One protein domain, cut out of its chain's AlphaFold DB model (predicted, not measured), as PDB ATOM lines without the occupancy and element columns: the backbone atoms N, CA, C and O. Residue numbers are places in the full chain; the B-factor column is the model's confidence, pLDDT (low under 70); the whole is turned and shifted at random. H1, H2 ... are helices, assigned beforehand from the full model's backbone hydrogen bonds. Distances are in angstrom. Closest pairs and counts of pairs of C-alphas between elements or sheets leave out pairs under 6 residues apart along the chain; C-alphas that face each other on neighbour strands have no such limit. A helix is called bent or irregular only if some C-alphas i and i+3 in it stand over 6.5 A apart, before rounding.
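Overview. This is residues 37 to 117 of the 122 residues of an uncharacterized protein of uncultured Gammaproteobacteria bacterium (UniProt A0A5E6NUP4). A long helix, H4, makes the longest axis, and its first part packs on one side of a small body with the sharply kinked helix H2 in the middle and the last part of H1 on the other side. The short H3 turns the chain from H2 into H4, while residues 101 to 117 stick out as a long arm and residues 37 to 44 stick out as a shorter one. The printed part has 81 residues with four named helices, H1, H2, H3 and H4 in that order, and no named strand; its class is all helix. It is loose, with a radius of gyration of the C-alphas of 14.8 A, and elongated, spanning 47 by 24 by 23 A.

Arrangement. H4, residues 86 to 113, touches H2, residues 63 to 78, at a steep tilt of 44 degrees, and they run opposite ways. Their closest C-alphas are those of Tyr 64 and Ala 92, 5.0 A apart; H4 touches H2 with residues 88 to 99 alone, and H2 touches H4 with residues 63 to 68 alone. H2 is the hub, touching three other helices. H1, residues 38 to 56, touches H2 with residues 48 to 56 alone, at a steep tilt of 61 degrees, and they run the same way; the closest C-alphas are those of Ser 56 and His 74, 6.2 A apart. H3, residues 81 to 84, touches H2, with the C-alphas of Leu 68 and His 82 closest at 7.0 A. H3 and H4 only just touch, with 3 pairs of C-alphas within 8 A, and only at the corner by their link; the closest are those of His 82 and Leu 88, 6.8 A apart. H1 is apart from H3 and from H4. In H1 every O i to N i+4 pair is within hydrogen-bond range, against 9 of 12 in H2 and 22 of 24 in H4; H3 is too short for such a pair.

Along the chain. H4 is 38.9 A long and ends with C-alpha 113 at (552.539, 438.910, 404.513); it has a kink of 37 degrees near residue 107 and is only just irregular, with C-alphas 108 and 111 6.9 A apart. H1 is 26.0 A long and begins with C-alpha 38 at (542.885, 455.927, 403.048). H2 is 16.0 A long, has a kink of 109 degrees near residue 72 and is irregular, with C-alphas 71 and 74 8.8 A apart. H3 is 6.0 A long.

Size, cuts and confidence. The two C-alphas farthest apart are those of Ala 84 and Ser 117, 48.5 A. The printed part has no cut. The links H2 to H3 and H3 to H4 are tight, and H1 to H2 is short. The mean pLDDT of the printed part is 90.9, with residues 110 to 117 under 70.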
ATOM      1  N   ASN A  37     540.380 459.692 404.499       86.38
ATOM      2  CA  ASN A  37     540.850 458.449 405.085       86.38
ATOM      3  C   ASN A  37     541.212 457.461 403.961       86.38
ATOM      4  O   ASN A  37     540.470 457.285 402.992       86.38
ATOM      5  N   PHE A  38     542.385 456.838 404.073       79.81
ATOM      6  CA  PHE A  38     542.885 455.927 403.048       79.81
ATOM      7  C   PHE A  38     542.034 454.655 402.915       79.81
ATOM      8  O   PHE A  38     541.753 454.232 401.797       79.81
ATOM      9  N   GLU A  39     541.599 454.068 404.030       84.94
ATOM     10  CA  GLU A  39     540.772 452.858 404.060       84.94
ATOM     11  C   GLU A  39     539.421 453.097 403.374       84.94
ATOM     12  O   GLU A  39     539.063 452.385 402.434       84.94
ATOM     13  N   ASP A  40     538.737 454.181 403.742       85.81
ATOM     14  CA  ASP A  40     537.474 454.589 403.117       85.81
ATOM     15  C   ASP A  40     537.636 454.879 401.617       85.81
ATOM     16  O   ASP A  40     536.755 454.576 400.808       85.81
ATOM     17  N   ALA A  41     538.761 455.482 401.218       83.88
ATOM     18  CA  ALA A  41     539.047 455.760 399.816       83.88
ATOM     19  C   ALA A  41     539.263 454.471 399.005       83.88
ATOM     20  O   ALA A  41     538.809 454.386 397.861       83.88
ATOM     21  N   VAL A  42     539.926 453.466 399.583       87.31
ATOM     22  CA  VAL A  42     540.118 452.157 398.944       87.31
ATOM     23  C   VAL A  42     538.793 451.398 398.841       87.31
ATOM     24  O   VAL A  42     538.496 450.878 397.760       87.31
ATOM     25  N   ASP A  43     537.961 451.397 399.889       90.25
ATOM     26  CA  ASP A  43     536.625 450.782 399.828       90.25
ATOM     27  C   ASP A  43     535.755 451.446 398.756       90.25
ATOM     28  O   ASP A  43     535.174 450.773 397.901       90.25
ATOM     29  N   PHE A  44     535.762 452.780 398.697       90.56
ATOM     30  CA  PHE A  44     535.079 453.531 397.648       90.56
ATOM     31  C   PHE A  44     535.520 453.108 396.237       90.56
ATOM     32  O   PHE A  44     534.678 452.914 395.352       90.56
ATOM     33  N   VAL A  45     536.827 452.944 396.005       90.69
ATOM     34  CA  VAL A  45     537.357 452.485 394.711       90.69
ATOM     35  C   VAL A  45     536.873 451.065 394.405       90.69
ATOM     36  O   VAL A  45     536.407 450.805 393.289       90.69
ATOM     37  N   GLY A  46     536.900 450.159 395.388       92.62
ATOM     38  CA  GLY A  46     536.366 448.800 395.264       92.62
ATOM     39  C   GLY A  46     534.870 448.781 394.929       92.62
ATOM     40  O   GLY A  46     534.432 448.105 393.985       92.62
ATOM     41  N   TRP A  47     534.083 449.598 395.630       94.06
ATOM     42  CA  TRP A  47     532.668 449.815 395.352       94.06
ATOM     43  C   TRP A  47     532.457 450.330 393.926       94.06
ATOM     44  O   TRP A  47     531.632 449.771 393.194       94.06
ATOM     45  N   TYR A  48     533.222 451.331 393.481       93.25
ATOM     46  CA  TYR A  48     533.105 451.894 392.137       93.25
ATOM     47  C   TYR A  48     533.409 450.847 391.058       93.25
ATOM     48  O   TYR A  48     532.629 450.691 390.114       93.25
ATOM     49  N   ILE A  49     534.480 450.063 391.226       95.25
ATOM     50  CA  ILE A  49     534.849 448.947 390.338       95.25
ATOM     51  C   ILE A  49     533.716 447.910 390.264       95.25
ATOM     52  O   ILE A  49     533.382 447.414 389.180       95.25
ATOM     53  N   SER A  50     533.053 447.615 391.389       95.69
ATOM     54  CA  SER A  50     531.882 446.729 391.406       95.69
ATOM     55  C   SER A  50     530.726 447.282 390.557       95.69
ATOM     56  O   SER A  50     530.057 446.526 389.841       95.69
ATOM     57  N   LYS A  51     530.513 448.606 390.576       95.44
ATOM     58  CA  LYS A  51     529.518 449.278 389.731       95.44
ATOM     59  C   LYS A  51     529.942 449.275 388.268       95.44
ATOM     60  O   LYS A  51     529.086 449.038 387.422       95.44
ATOM     61  N   SER A  52     531.228 449.438 387.963       96.31
ATOM     62  CA  SER A  52     531.754 449.339 386.596       96.31
ATOM     63  C   SER A  52     531.458 447.987 385.958       96.31
ATOM     64  O   SER A  52     531.012 447.937 384.810       96.31
ATOM     65  N   LYS A  53     531.605 446.888 386.713       96.94
ATOM     66  CA  LYS A  53     531.228 445.558 386.215       96.94
ATOM     67  C   LYS A  53     529.734 445.469 385.902       96.94
ATOM     68  O   LYS A  53     529.372 444.953 384.852       96.94
ATOM     69  N   LYS A  54     528.871 446.004 386.772       96.38
ATOM     70  CA  LYS A  54     527.406 445.952 386.598       96.38
ATOM     71  C   LYS A  54     526.881 446.886 385.500       96.38
ATOM     72  O   LYS A  54     525.934 446.532 384.813       96.38
ATOM     73  N   ARG A  55     527.459 448.082 385.344       96.06
ATOM     74  CA  ARG A  55     526.928 449.157 384.475       96.06
ATOM     75  C   ARG A  55     527.611 449.267 383.114       96.06
ATOM     76  O   ARG A  55     527.033 449.837 382.192       96.06
ATOM     77  N   SER A  56     528.837 448.768 383.009       97.31
ATOM     78  CA  SER A  56     529.686 448.920 381.822       97.31
ATOM     79  C   SER A  56     530.339 447.603 381.389       97.31
ATOM     80  O   SER A  56     531.150 447.602 380.472       97.31
ATOM     81  N   ASN A  57     530.010 446.485 382.052       97.38
ATOM     82  CA  ASN A  57     530.583 445.154 381.821       97.38
ATOM     83  C   ASN A  57     532.125 445.100 381.866       97.38
ATOM     84  O   ASN A  57     532.748 444.209 381.293       97.38
ATOM     85  N   ILE A  58     532.761 446.029 382.581       98.06
ATOM     86  CA  ILE A  58     534.222 446.078 382.687       98.06
ATOM     87  C   ILE A  58     534.676 445.025 383.700       98.06
ATOM     88  O   ILE A  58     534.158 444.975 384.818       98.06
ATOM     89  N   ASN A  59     535.636 444.175 383.327       97.50
ATOM     90  CA  ASN A  59     536.228 443.221 384.264       97.50
ATOM     91  C   ASN A  59     536.878 443.981 385.437       97.50
ATOM     92  O   ASN A  59     537.499 445.025 385.243       97.50
ATOM     93  N   LYS A  60     536.738 443.475 386.666       95.00
ATOM     94  CA  LYS A  60     537.348 444.092 387.854       95.00
ATOM     95  C   LYS A  60     538.871 444.221 387.718       95.00
ATOM     96  O   LYS A  60     539.428 445.211 388.171       95.00
ATOM     97  N   ASN A  61     539.506 443.285 387.010       95.50
ATOM     98  CA  ASN A  61     540.959 443.250 386.816       95.50
ATOM     99  C   ASN A  61     541.437 444.084 385.609       95.50
ATOM    100  O   ASN A  61     542.635 444.181 385.352       95.50
ATOM    101  N   ASP A  62     540.522 444.693 384.853       97.88
ATOM    102  CA  ASP A  62     540.853 445.520 383.693       97.88
ATOM    103  C   ASP A  62     541.126 446.969 384.116       97.88
ATOM    104  O   ASP A  62     540.307 447.870 383.929       97.88
ATOM    105  N   ALA A  63     542.298 447.198 384.709       97.50
ATOM    106  CA  ALA A  63     542.689 448.508 385.232       97.50
ATOM    107  C   ALA A  63     542.624 449.634 384.180       97.50
ATOM    108  O   ALA A  63     542.330 450.781 384.521       97.50
ATOM    109  N   TYR A  64     542.856 449.316 382.901       98.44
ATOM    110  CA  TYR A  64     542.776 450.286 381.809       98.44
ATOM    111  C   TYR A  64     541.350 450.825 381.659       98.44
ATOM    112  O   TYR A  64     541.126 452.035 381.743       98.44
ATOM    113  N   ASN A  65     540.379 449.931 381.473       98.19
ATOM    114  CA  ASN A  65     538.991 450.335 381.284       98.19
ATOM    115  C   ASN A  65     538.355 450.830 382.587       98.19
ATOM    116  O   ASN A  65     537.539 451.751 382.540       98.19
ATOM    117  N   GLN A  66     538.770 450.310 383.749       97.94
ATOM    118  CA  GLN A  66     538.337 450.840 385.045       97.94
ATOM    119  C   GLN A  66     538.735 452.309 385.204       97.94
ATOM    120  O   GLN A  66     537.896 453.123 385.581       97.94
ATOM    121  N   TYR A  67     539.968 452.681 384.841       96.81
ATOM    122  CA  TYR A  67     540.409 454.074 384.907       96.81
ATOM    123  C   TYR A  67     539.637 454.982 383.941       96.81
ATOM    124  O   TYR A  67     539.227 456.082 384.308       96.81
ATOM    125  N   LEU A  68     539.391 454.521 382.709       97.12
ATOM    126  CA  LEU A  68     538.588 455.279 381.745       97.12
ATOM    127  C   LEU A  68     537.158 455.512 382.251       97.12
ATOM    128  O   LEU A  68     536.637 456.618 382.114       97.12
ATOM    129  N   ALA A  69     536.535 454.491 382.844       96.56
ATOM    130  CA  ALA A  69     535.211 454.613 383.440       96.56
ATOM    131  C   ALA A  69     535.205 455.518 384.668       96.56
ATOM    132  O   ALA A  69     534.291 456.323 384.802       96.56
ATOM    133  N   TYR A  70     536.231 455.436 385.511       93.06
ATOM    134  CA  TYR A  70     536.386 456.302 386.673       93.06
ATOM    135  C   TYR A  70     536.471 457.779 386.276       93.06
ATOM    136  O   TYR A  70     535.782 458.619 386.848       93.06
ATOM    137  N   HIS A  71     537.257 458.084 385.242       93.06
ATOM    138  CA  HIS A  71     537.453 459.448 384.760       93.06
ATOM    139  C   HIS A  71     536.228 460.012 384.022       93.06
ATOM    140  O   HIS A  71     535.823 461.149 384.248       93.06
ATOM    141  N   GLU A  72     535.634 459.242 383.106       91.94
ATOM    142  CA  GLU A  72     534.510 459.714 382.279       91.94
ATOM    143  C   GLU A  72     533.137 459.530 382.951       91.94
ATOM    144  O   GLU A  72     532.126 460.033 382.454       91.94
ATOM    145  N   GLY A  73     533.079 458.758 384.039       92.88
ATOM    146  CA  GLY A  73     531.857 458.135 384.537       92.88
ATOM    147  C   GLY A  73     531.390 456.966 383.653       92.88
ATOM    148  O   GLY A  73     531.639 456.932 382.445       92.88
ATOM    149  N   HIS A  74     530.623 456.025 384.223       95.00
ATOM    150  CA  HIS A  74     530.092 454.857 383.486       95.00
ATOM    151  C   HIS A  74     529.327 455.238 382.210       95.00
ATOM    152  O   HIS A  74     529.479 454.595 381.176       95.00
ATOM    153  N   GLY A  75     528.526 456.308 382.254       95.50
ATOM    154  CA  GLY A  75     527.761 456.773 381.093       95.50
ATOM    155  C   GLY A  75     528.641 457.344 379.976       95.50
ATOM    156  O   GLY A  75     528.406 457.050 378.806       95.50
ATOM    157  N   GLY A  76     529.667 458.132 380.321       96.19
ATOM    158  CA  GLY A  76     530.634 458.652 379.349       96.19
ATOM    159  C   GLY A  76     531.469 457.531 378.731       96.19
ATOM    160  O   GLY A  76     531.619 457.463 377.510       96.19
ATOM    161  N   PHE A  77     531.910 456.580 379.558       97.31
ATOM    162  CA  PHE A  77     532.605 455.382 379.098       97.31
ATOM    163  C   PHE A  77     531.771 454.558 378.114       97.31
ATOM    164  O   PHE A  77     532.260 454.252 377.028       97.31
ATOM    165  N   ASN A  78     530.505 454.272 378.443       97.56
ATOM    166  CA  ASN A  78     529.603 453.513 377.572       97.56
ATOM    167  C   ASN A  78     529.350 454.235 376.236       97.56
ATOM    168  O   ASN A  78     529.283 453.593 375.192       97.56
ATOM    169  N   ARG A  79     529.283 455.575 376.248       97.88
ATOM    170  CA  ARG A  79     529.219 456.413 375.034       97.88
ATOM    171  C   ARG A  79     530.574 456.616 374.345       97.88
ATOM    172  O   ARG A  79     530.653 457.347 373.363       97.88
ATOM    173  N   LYS A  80     531.645 455.999 374.852       97.50
ATOM    174  CA  LYS A  80     533.010 456.055 374.311       97.50
ATOM    175  C   LYS A  80     533.587 457.474 374.192       97.50
ATOM    176  O   LYS A  80     534.432 457.734 373.338       97.50
ATOM    177  N   THR A  81     533.215 458.391 375.089       95.81
ATOM    178  CA  THR A  81     533.697 459.792 375.064       95.81
ATOM    179  C   THR A  81     535.221 459.911 375.191       95.81
ATOM    180  O   THR A  81     535.831 460.844 374.667       95.81
ATOM    181  N   HIS A  82     535.870 458.915 375.799       95.69
ATOM    182  CA  HIS A  82     537.326 458.804 375.888       95.69
ATOM    183  C   HIS A  82     538.030 458.635 374.525       95.69
ATOM    184  O   HIS A  82     539.240 458.854 374.432       95.69
ATOM    185  N   HIS A  83     537.325 458.254 373.453       95.69
ATOM    186  CA  HIS A  83     537.921 458.142 372.116       95.69
ATOM    187  C   HIS A  83     538.453 459.484 371.605       95.69
ATOM    188  O   HIS A  83     539.545 459.514 371.032       95.69
ATOM    189  N   ALA A  84     537.756 460.578 371.924       96.00
ATOM    190  CA  ALA A  84     538.159 461.945 371.603       96.00
ATOM    191  C   ALA A  84     539.288 462.487 372.506       96.00
ATOM    192  O   ALA A  84     539.749 463.608 372.312       96.00
ATOM    193  N   LYS A  85     539.764 461.710 373.494       96.19
ATOM    194  CA  LYS A  85     540.782 462.130 374.475       96.19
ATOM    195  C   LYS A  85     542.024 461.226 374.411       96.19
ATOM    196  O   LYS A  85     542.219 460.369 375.278       96.19
ATOM    197  N   PRO A  86     542.919 461.389 373.414       95.56
ATOM    198  CA  PRO A  86     544.143 460.588 373.312       95.56
ATOM    199  C   PRO A  86     545.029 460.653 374.561       95.56
ATOM    200  O   PRO A  86     545.632 459.645 374.935       95.56
ATOM    201  N   TRP A  87     545.087 461.813 375.223       96.31
ATOM    202  CA  TRP A  87     545.833 462.001 376.468       96.31
ATOM    203  C   TRP A  87     545.305 461.092 377.589       96.31
ATOM    204  O   TRP A  87     546.098 460.437 378.262       96.31
ATOM    205  N   LEU A  88     543.982 460.949 377.713       95.81
ATOM    206  CA  LEU A  88     543.350 460.114 378.732       95.81
ATOM    207  C   LEU A  88     543.689 458.637 378.511       95.81
ATOM    208  O   LEU A  88     544.083 457.937 379.442       95.81
ATOM    209  N   LYS A  89     543.650 458.177 377.253       97.56
ATOM    210  CA  LYS A  89     544.088 456.819 376.891       97.56
ATOM    211  C   LYS A  89     545.557 456.573 377.252       97.56
ATOM    212  O   LYS A  89     545.899 455.455 377.625       97.56
ATOM    213  N   LYS A  90     546.437 457.578 377.153       97.31
ATOM    214  CA  LYS A  90     547.843 457.456 377.586       97.31
ATOM    215  C   LYS A  90     547.951 457.295 379.105       97.31
ATOM    216  O   LYS A  90     548.701 456.432 379.550       97.31
ATOM    217  N   VAL A  91     547.190 458.063 379.886       96.19
ATOM    218  CA  VAL A  91     547.174 457.934 381.355       96.19
ATOM    219  C   VAL A  91     546.620 456.575 381.781       96.19
ATOM    220  O   VAL A  91     547.259 455.887 382.571       96.19
ATOM    221  N   ALA A  92     545.521 456.120 381.176       97.38
ATOM    222  CA  ALA A  92     544.951 454.799 381.445       97.38
ATOM    223  C   ALA A  92     545.962 453.659 381.209       97.38
ATOM    224  O   ALA A  92     546.023 452.710 381.990       97.38
ATOM    225  N   ARG A  93     546.821 453.761 380.179       98.44
ATOM    226  CA  ARG A  93     547.914 452.790 379.966       98.44
ATOM    227  C   ARG A  93     548.954 452.821 381.084       98.44
ATOM    228  O   ARG A  93     549.409 451.761 381.498       98.44
ATOM    229  N   LYS A  94     549.322 454.008 381.583       97.88
ATOM    230  CA  LYS A  94     550.242 454.134 382.728       97.88
ATOM    231  C   LYS A  94     549.650 453.485 383.981       97.88
ATOM    232  O   LYS A  94     550.346 452.743 384.663       97.88
ATOM    233  N   VAL A  95     548.360 453.699 384.237       96.19
ATOM    234  CA  VAL A  95     547.646 453.067 385.357       96.19
ATOM    235  C   VAL A  95     547.633 451.545 385.220       96.19
ATOM    236  O   VAL A  95     547.959 450.851 386.176       96.19
ATOM    237  N   ALA A  96     547.358 451.015 384.026       97.94
ATOM    238  CA  ALA A  96     547.415 449.574 383.780       97.94
ATOM    239  C   ALA A  96     548.827 448.987 383.984       97.94
ATOM    240  O   ALA A  96     548.972 447.910 384.563       97.94
ATOM    241  N   ALA A  97     549.874 449.705 383.563       98.06
ATOM    242  CA  ALA A  97     551.258 449.300 383.804       98.06
ATOM    243  C   ALA A  97     551.599 449.281 385.305       98.06
ATOM    244  O   ALA A  97     552.201 448.322 385.787       98.06
ATOM    245  N   ASN A  98     551.156 450.296 386.054       97.00
ATOM    246  CA  ASN A  98     551.323 450.345 387.506       97.00
ATOM    247  C   ASN A  98     550.571 449.207 388.202       97.00
ATOM    248  O   ASN A  98     551.144 448.558 389.070       97.00
ATOM    249  N   ALA A  99     549.336 448.908 387.789       96.38
ATOM    250  CA  ALA A  99     548.568 447.789 388.333       96.38
ATOM    251  C   ALA A  99     549.308 446.454 388.150       96.38
ATOM    252  O   ALA A  99     549.445 445.690 389.101       96.38
ATOM    253  N   LYS A 100     549.874 446.204 386.959       96.50
ATOM    254  CA  LYS A 100     550.702 445.013 386.710       96.50
ATOM    255  C   LYS A 100     551.940 444.978 387.610       96.50
ATOM    256  O   LYS A 100     552.245 443.930 388.174       96.50
ATOM    257  N   ARG A 101     552.636 446.110 387.764       96.25
ATOM    258  CA  ARG A 101     553.811 446.220 388.641       96.25
ATOM    259  C   ARG A 101     553.453 445.912 390.095       96.25
ATOM    260  O   ARG A 101     554.139 445.113 390.724       96.25
ATOM    261  N   TYR A 102     552.387 446.510 390.622       93.50
ATOM    262  CA  TYR A 102     551.954 446.266 391.998       93.50
ATOM    263  C   TYR A 102     551.478 444.831 392.206       93.50
ATOM    264  O   TYR A 102     551.829 444.237 393.217       93.50
ATOM    265  N   GLN A 103     550.795 444.220 391.232       92.38
ATOM    266  CA  GLN A 103     550.441 442.800 391.308       92.38
ATOM    267  C   GLN A 103     551.685 441.908 391.419       92.38
ATOM    268  O   GLN A 103     551.714 440.981 392.221       92.38
ATOM    269  N   GLN A 104     552.731 442.192 390.635       92.75
ATOM    270  CA  GLN A 104     553.989 441.444 390.709       92.75
ATOM    271  C   GLN A 104     554.664 441.597 392.075       92.75
ATOM    272  O   GLN A 104     555.128 440.609 392.636       92.75
ATOM    273  N   GLN A 105     554.691 442.817 392.615       91.19
ATOM    274  CA  GLN A 105     555.245 443.085 393.943       91.19
ATOM    275  C   GLN A 105     554.442 442.384 395.042       91.19
ATOM    276  O   GLN A 105     555.035 441.769 395.922       91.19
ATOM    277  N   LEU A 106     553.110 442.415 394.964       88.44
ATOM    278  CA  LEU A 106     552.242 441.706 395.900       88.44
ATOM    279  C   LEU A 106     552.524 440.207 395.873       88.44
ATOM    280  O   LEU A 106     552.827 439.655 396.920       88.44
ATOM    281  N   ASN A 107     552.559 439.584 394.691       86.62
ATOM    282  CA  ASN A 107     552.839 438.150 394.555       86.62
ATOM    283  C   ASN A 107     554.201 437.745 395.151       86.62
ATOM    284  O   ASN A 107     554.351 436.636 395.656       86.62
ATOM    285  N   GLN A 108     555.204 438.625 395.093       86.31
ATOM    286  CA  GLN A 108     556.515 438.386 395.710       86.31
ATOM    287  C   GLN A 108     556.466 438.537 397.238       86.31
ATOM    288  O   GLN A 108     557.145 437.807 397.964       86.31
ATOM    289  N   CYS A 109     555.652 439.468 397.733       80.38
ATOM    290  CA  CYS A 109     555.504 439.767 399.152       80.38
ATOM    291  C   CYS A 109     554.505 438.860 399.884       80.38
ATOM    292  O   CYS A 109     554.590 438.790 401.108       80.38
ATOM    293  N   THR A 110     553.608 438.151 399.189       68.06
ATOM    294  CA  THR A 110     552.587 437.270 399.791       68.06
ATOM    295  C   THR A 110     553.207 436.293 400.795       68.06
ATOM    296  O   THR A 110     552.810 436.272 401.951       68.06
ATOM    297  N   SER A 111     554.322 435.647 400.437       64.88
ATOM    298  CA  SER A 111     555.066 434.746 401.341       64.88
ATOM    299  C   SER A 111     555.571 435.381 402.653       64.88
ATOM    300  O   SER A 111     555.889 434.665 403.606       64.88
ATOM    301  N   ARG A 112     555.691 436.715 402.712       62.78
ATOM    302  CA  ARG A 112     556.067 437.484 403.912       62.78
ATOM    303  C   ARG A 112     554.848 438.040 404.649       62.78
ATOM    304  O   ARG A 112     554.890 438.109 405.872       62.78
ATOM    305  N   LEU A 113     553.795 438.427 403.928       63.22
ATOM    306  CA  LEU A 113     552.539 438.910 404.513       63.22
ATOM    307  C   LEU A 113     551.767 437.772 405.195       63.22
ATOM    308  O   LEU A 113     551.291 437.971 406.308       63.22
ATOM    309  N   ASP A 114     551.766 436.569 404.613       57.12
ATOM    310  CA  ASP A 114     551.105 435.375 405.167       57.12
ATOM    311  C   ASP A 114     551.731 434.899 406.492       57.12
ATOM    312  O   ASP A 114     551.087 434.217 407.285       57.12
ATOM    313  N   LYS A 115     552.987 435.280 406.777       54.88
ATOM    314  CA  LYS A 115     553.651 434.994 408.064       54.88
ATOM    315  C   LYS A 115     553.196 435.919 409.196       54.88
ATOM    316  O   LYS A 115     553.350 435.562 410.361       54.88
ATOM    317  N   ASN A 116     552.621 437.079 408.876       54.88
ATOM    318  CA  ASN A 116     551.942 437.932 409.845       54.88
ATOM    319  C   ASN A 116     550.459 437.533 409.877       54.88
ATOM    320  O   ASN A 116     549.644 438.059 409.125       54.88
ATOM    321  N   SER A 117     550.152 436.594 410.781       54.78
ATOM    322  CA  SER A 117     548.877 435.890 411.053       54.78
ATOM    323  C   SER A 117     547.558 436.667 410.837       54.78
ATOM    324  O   SER A 117     546.534 436.064 410.519       54.78
TER     325      SER A 117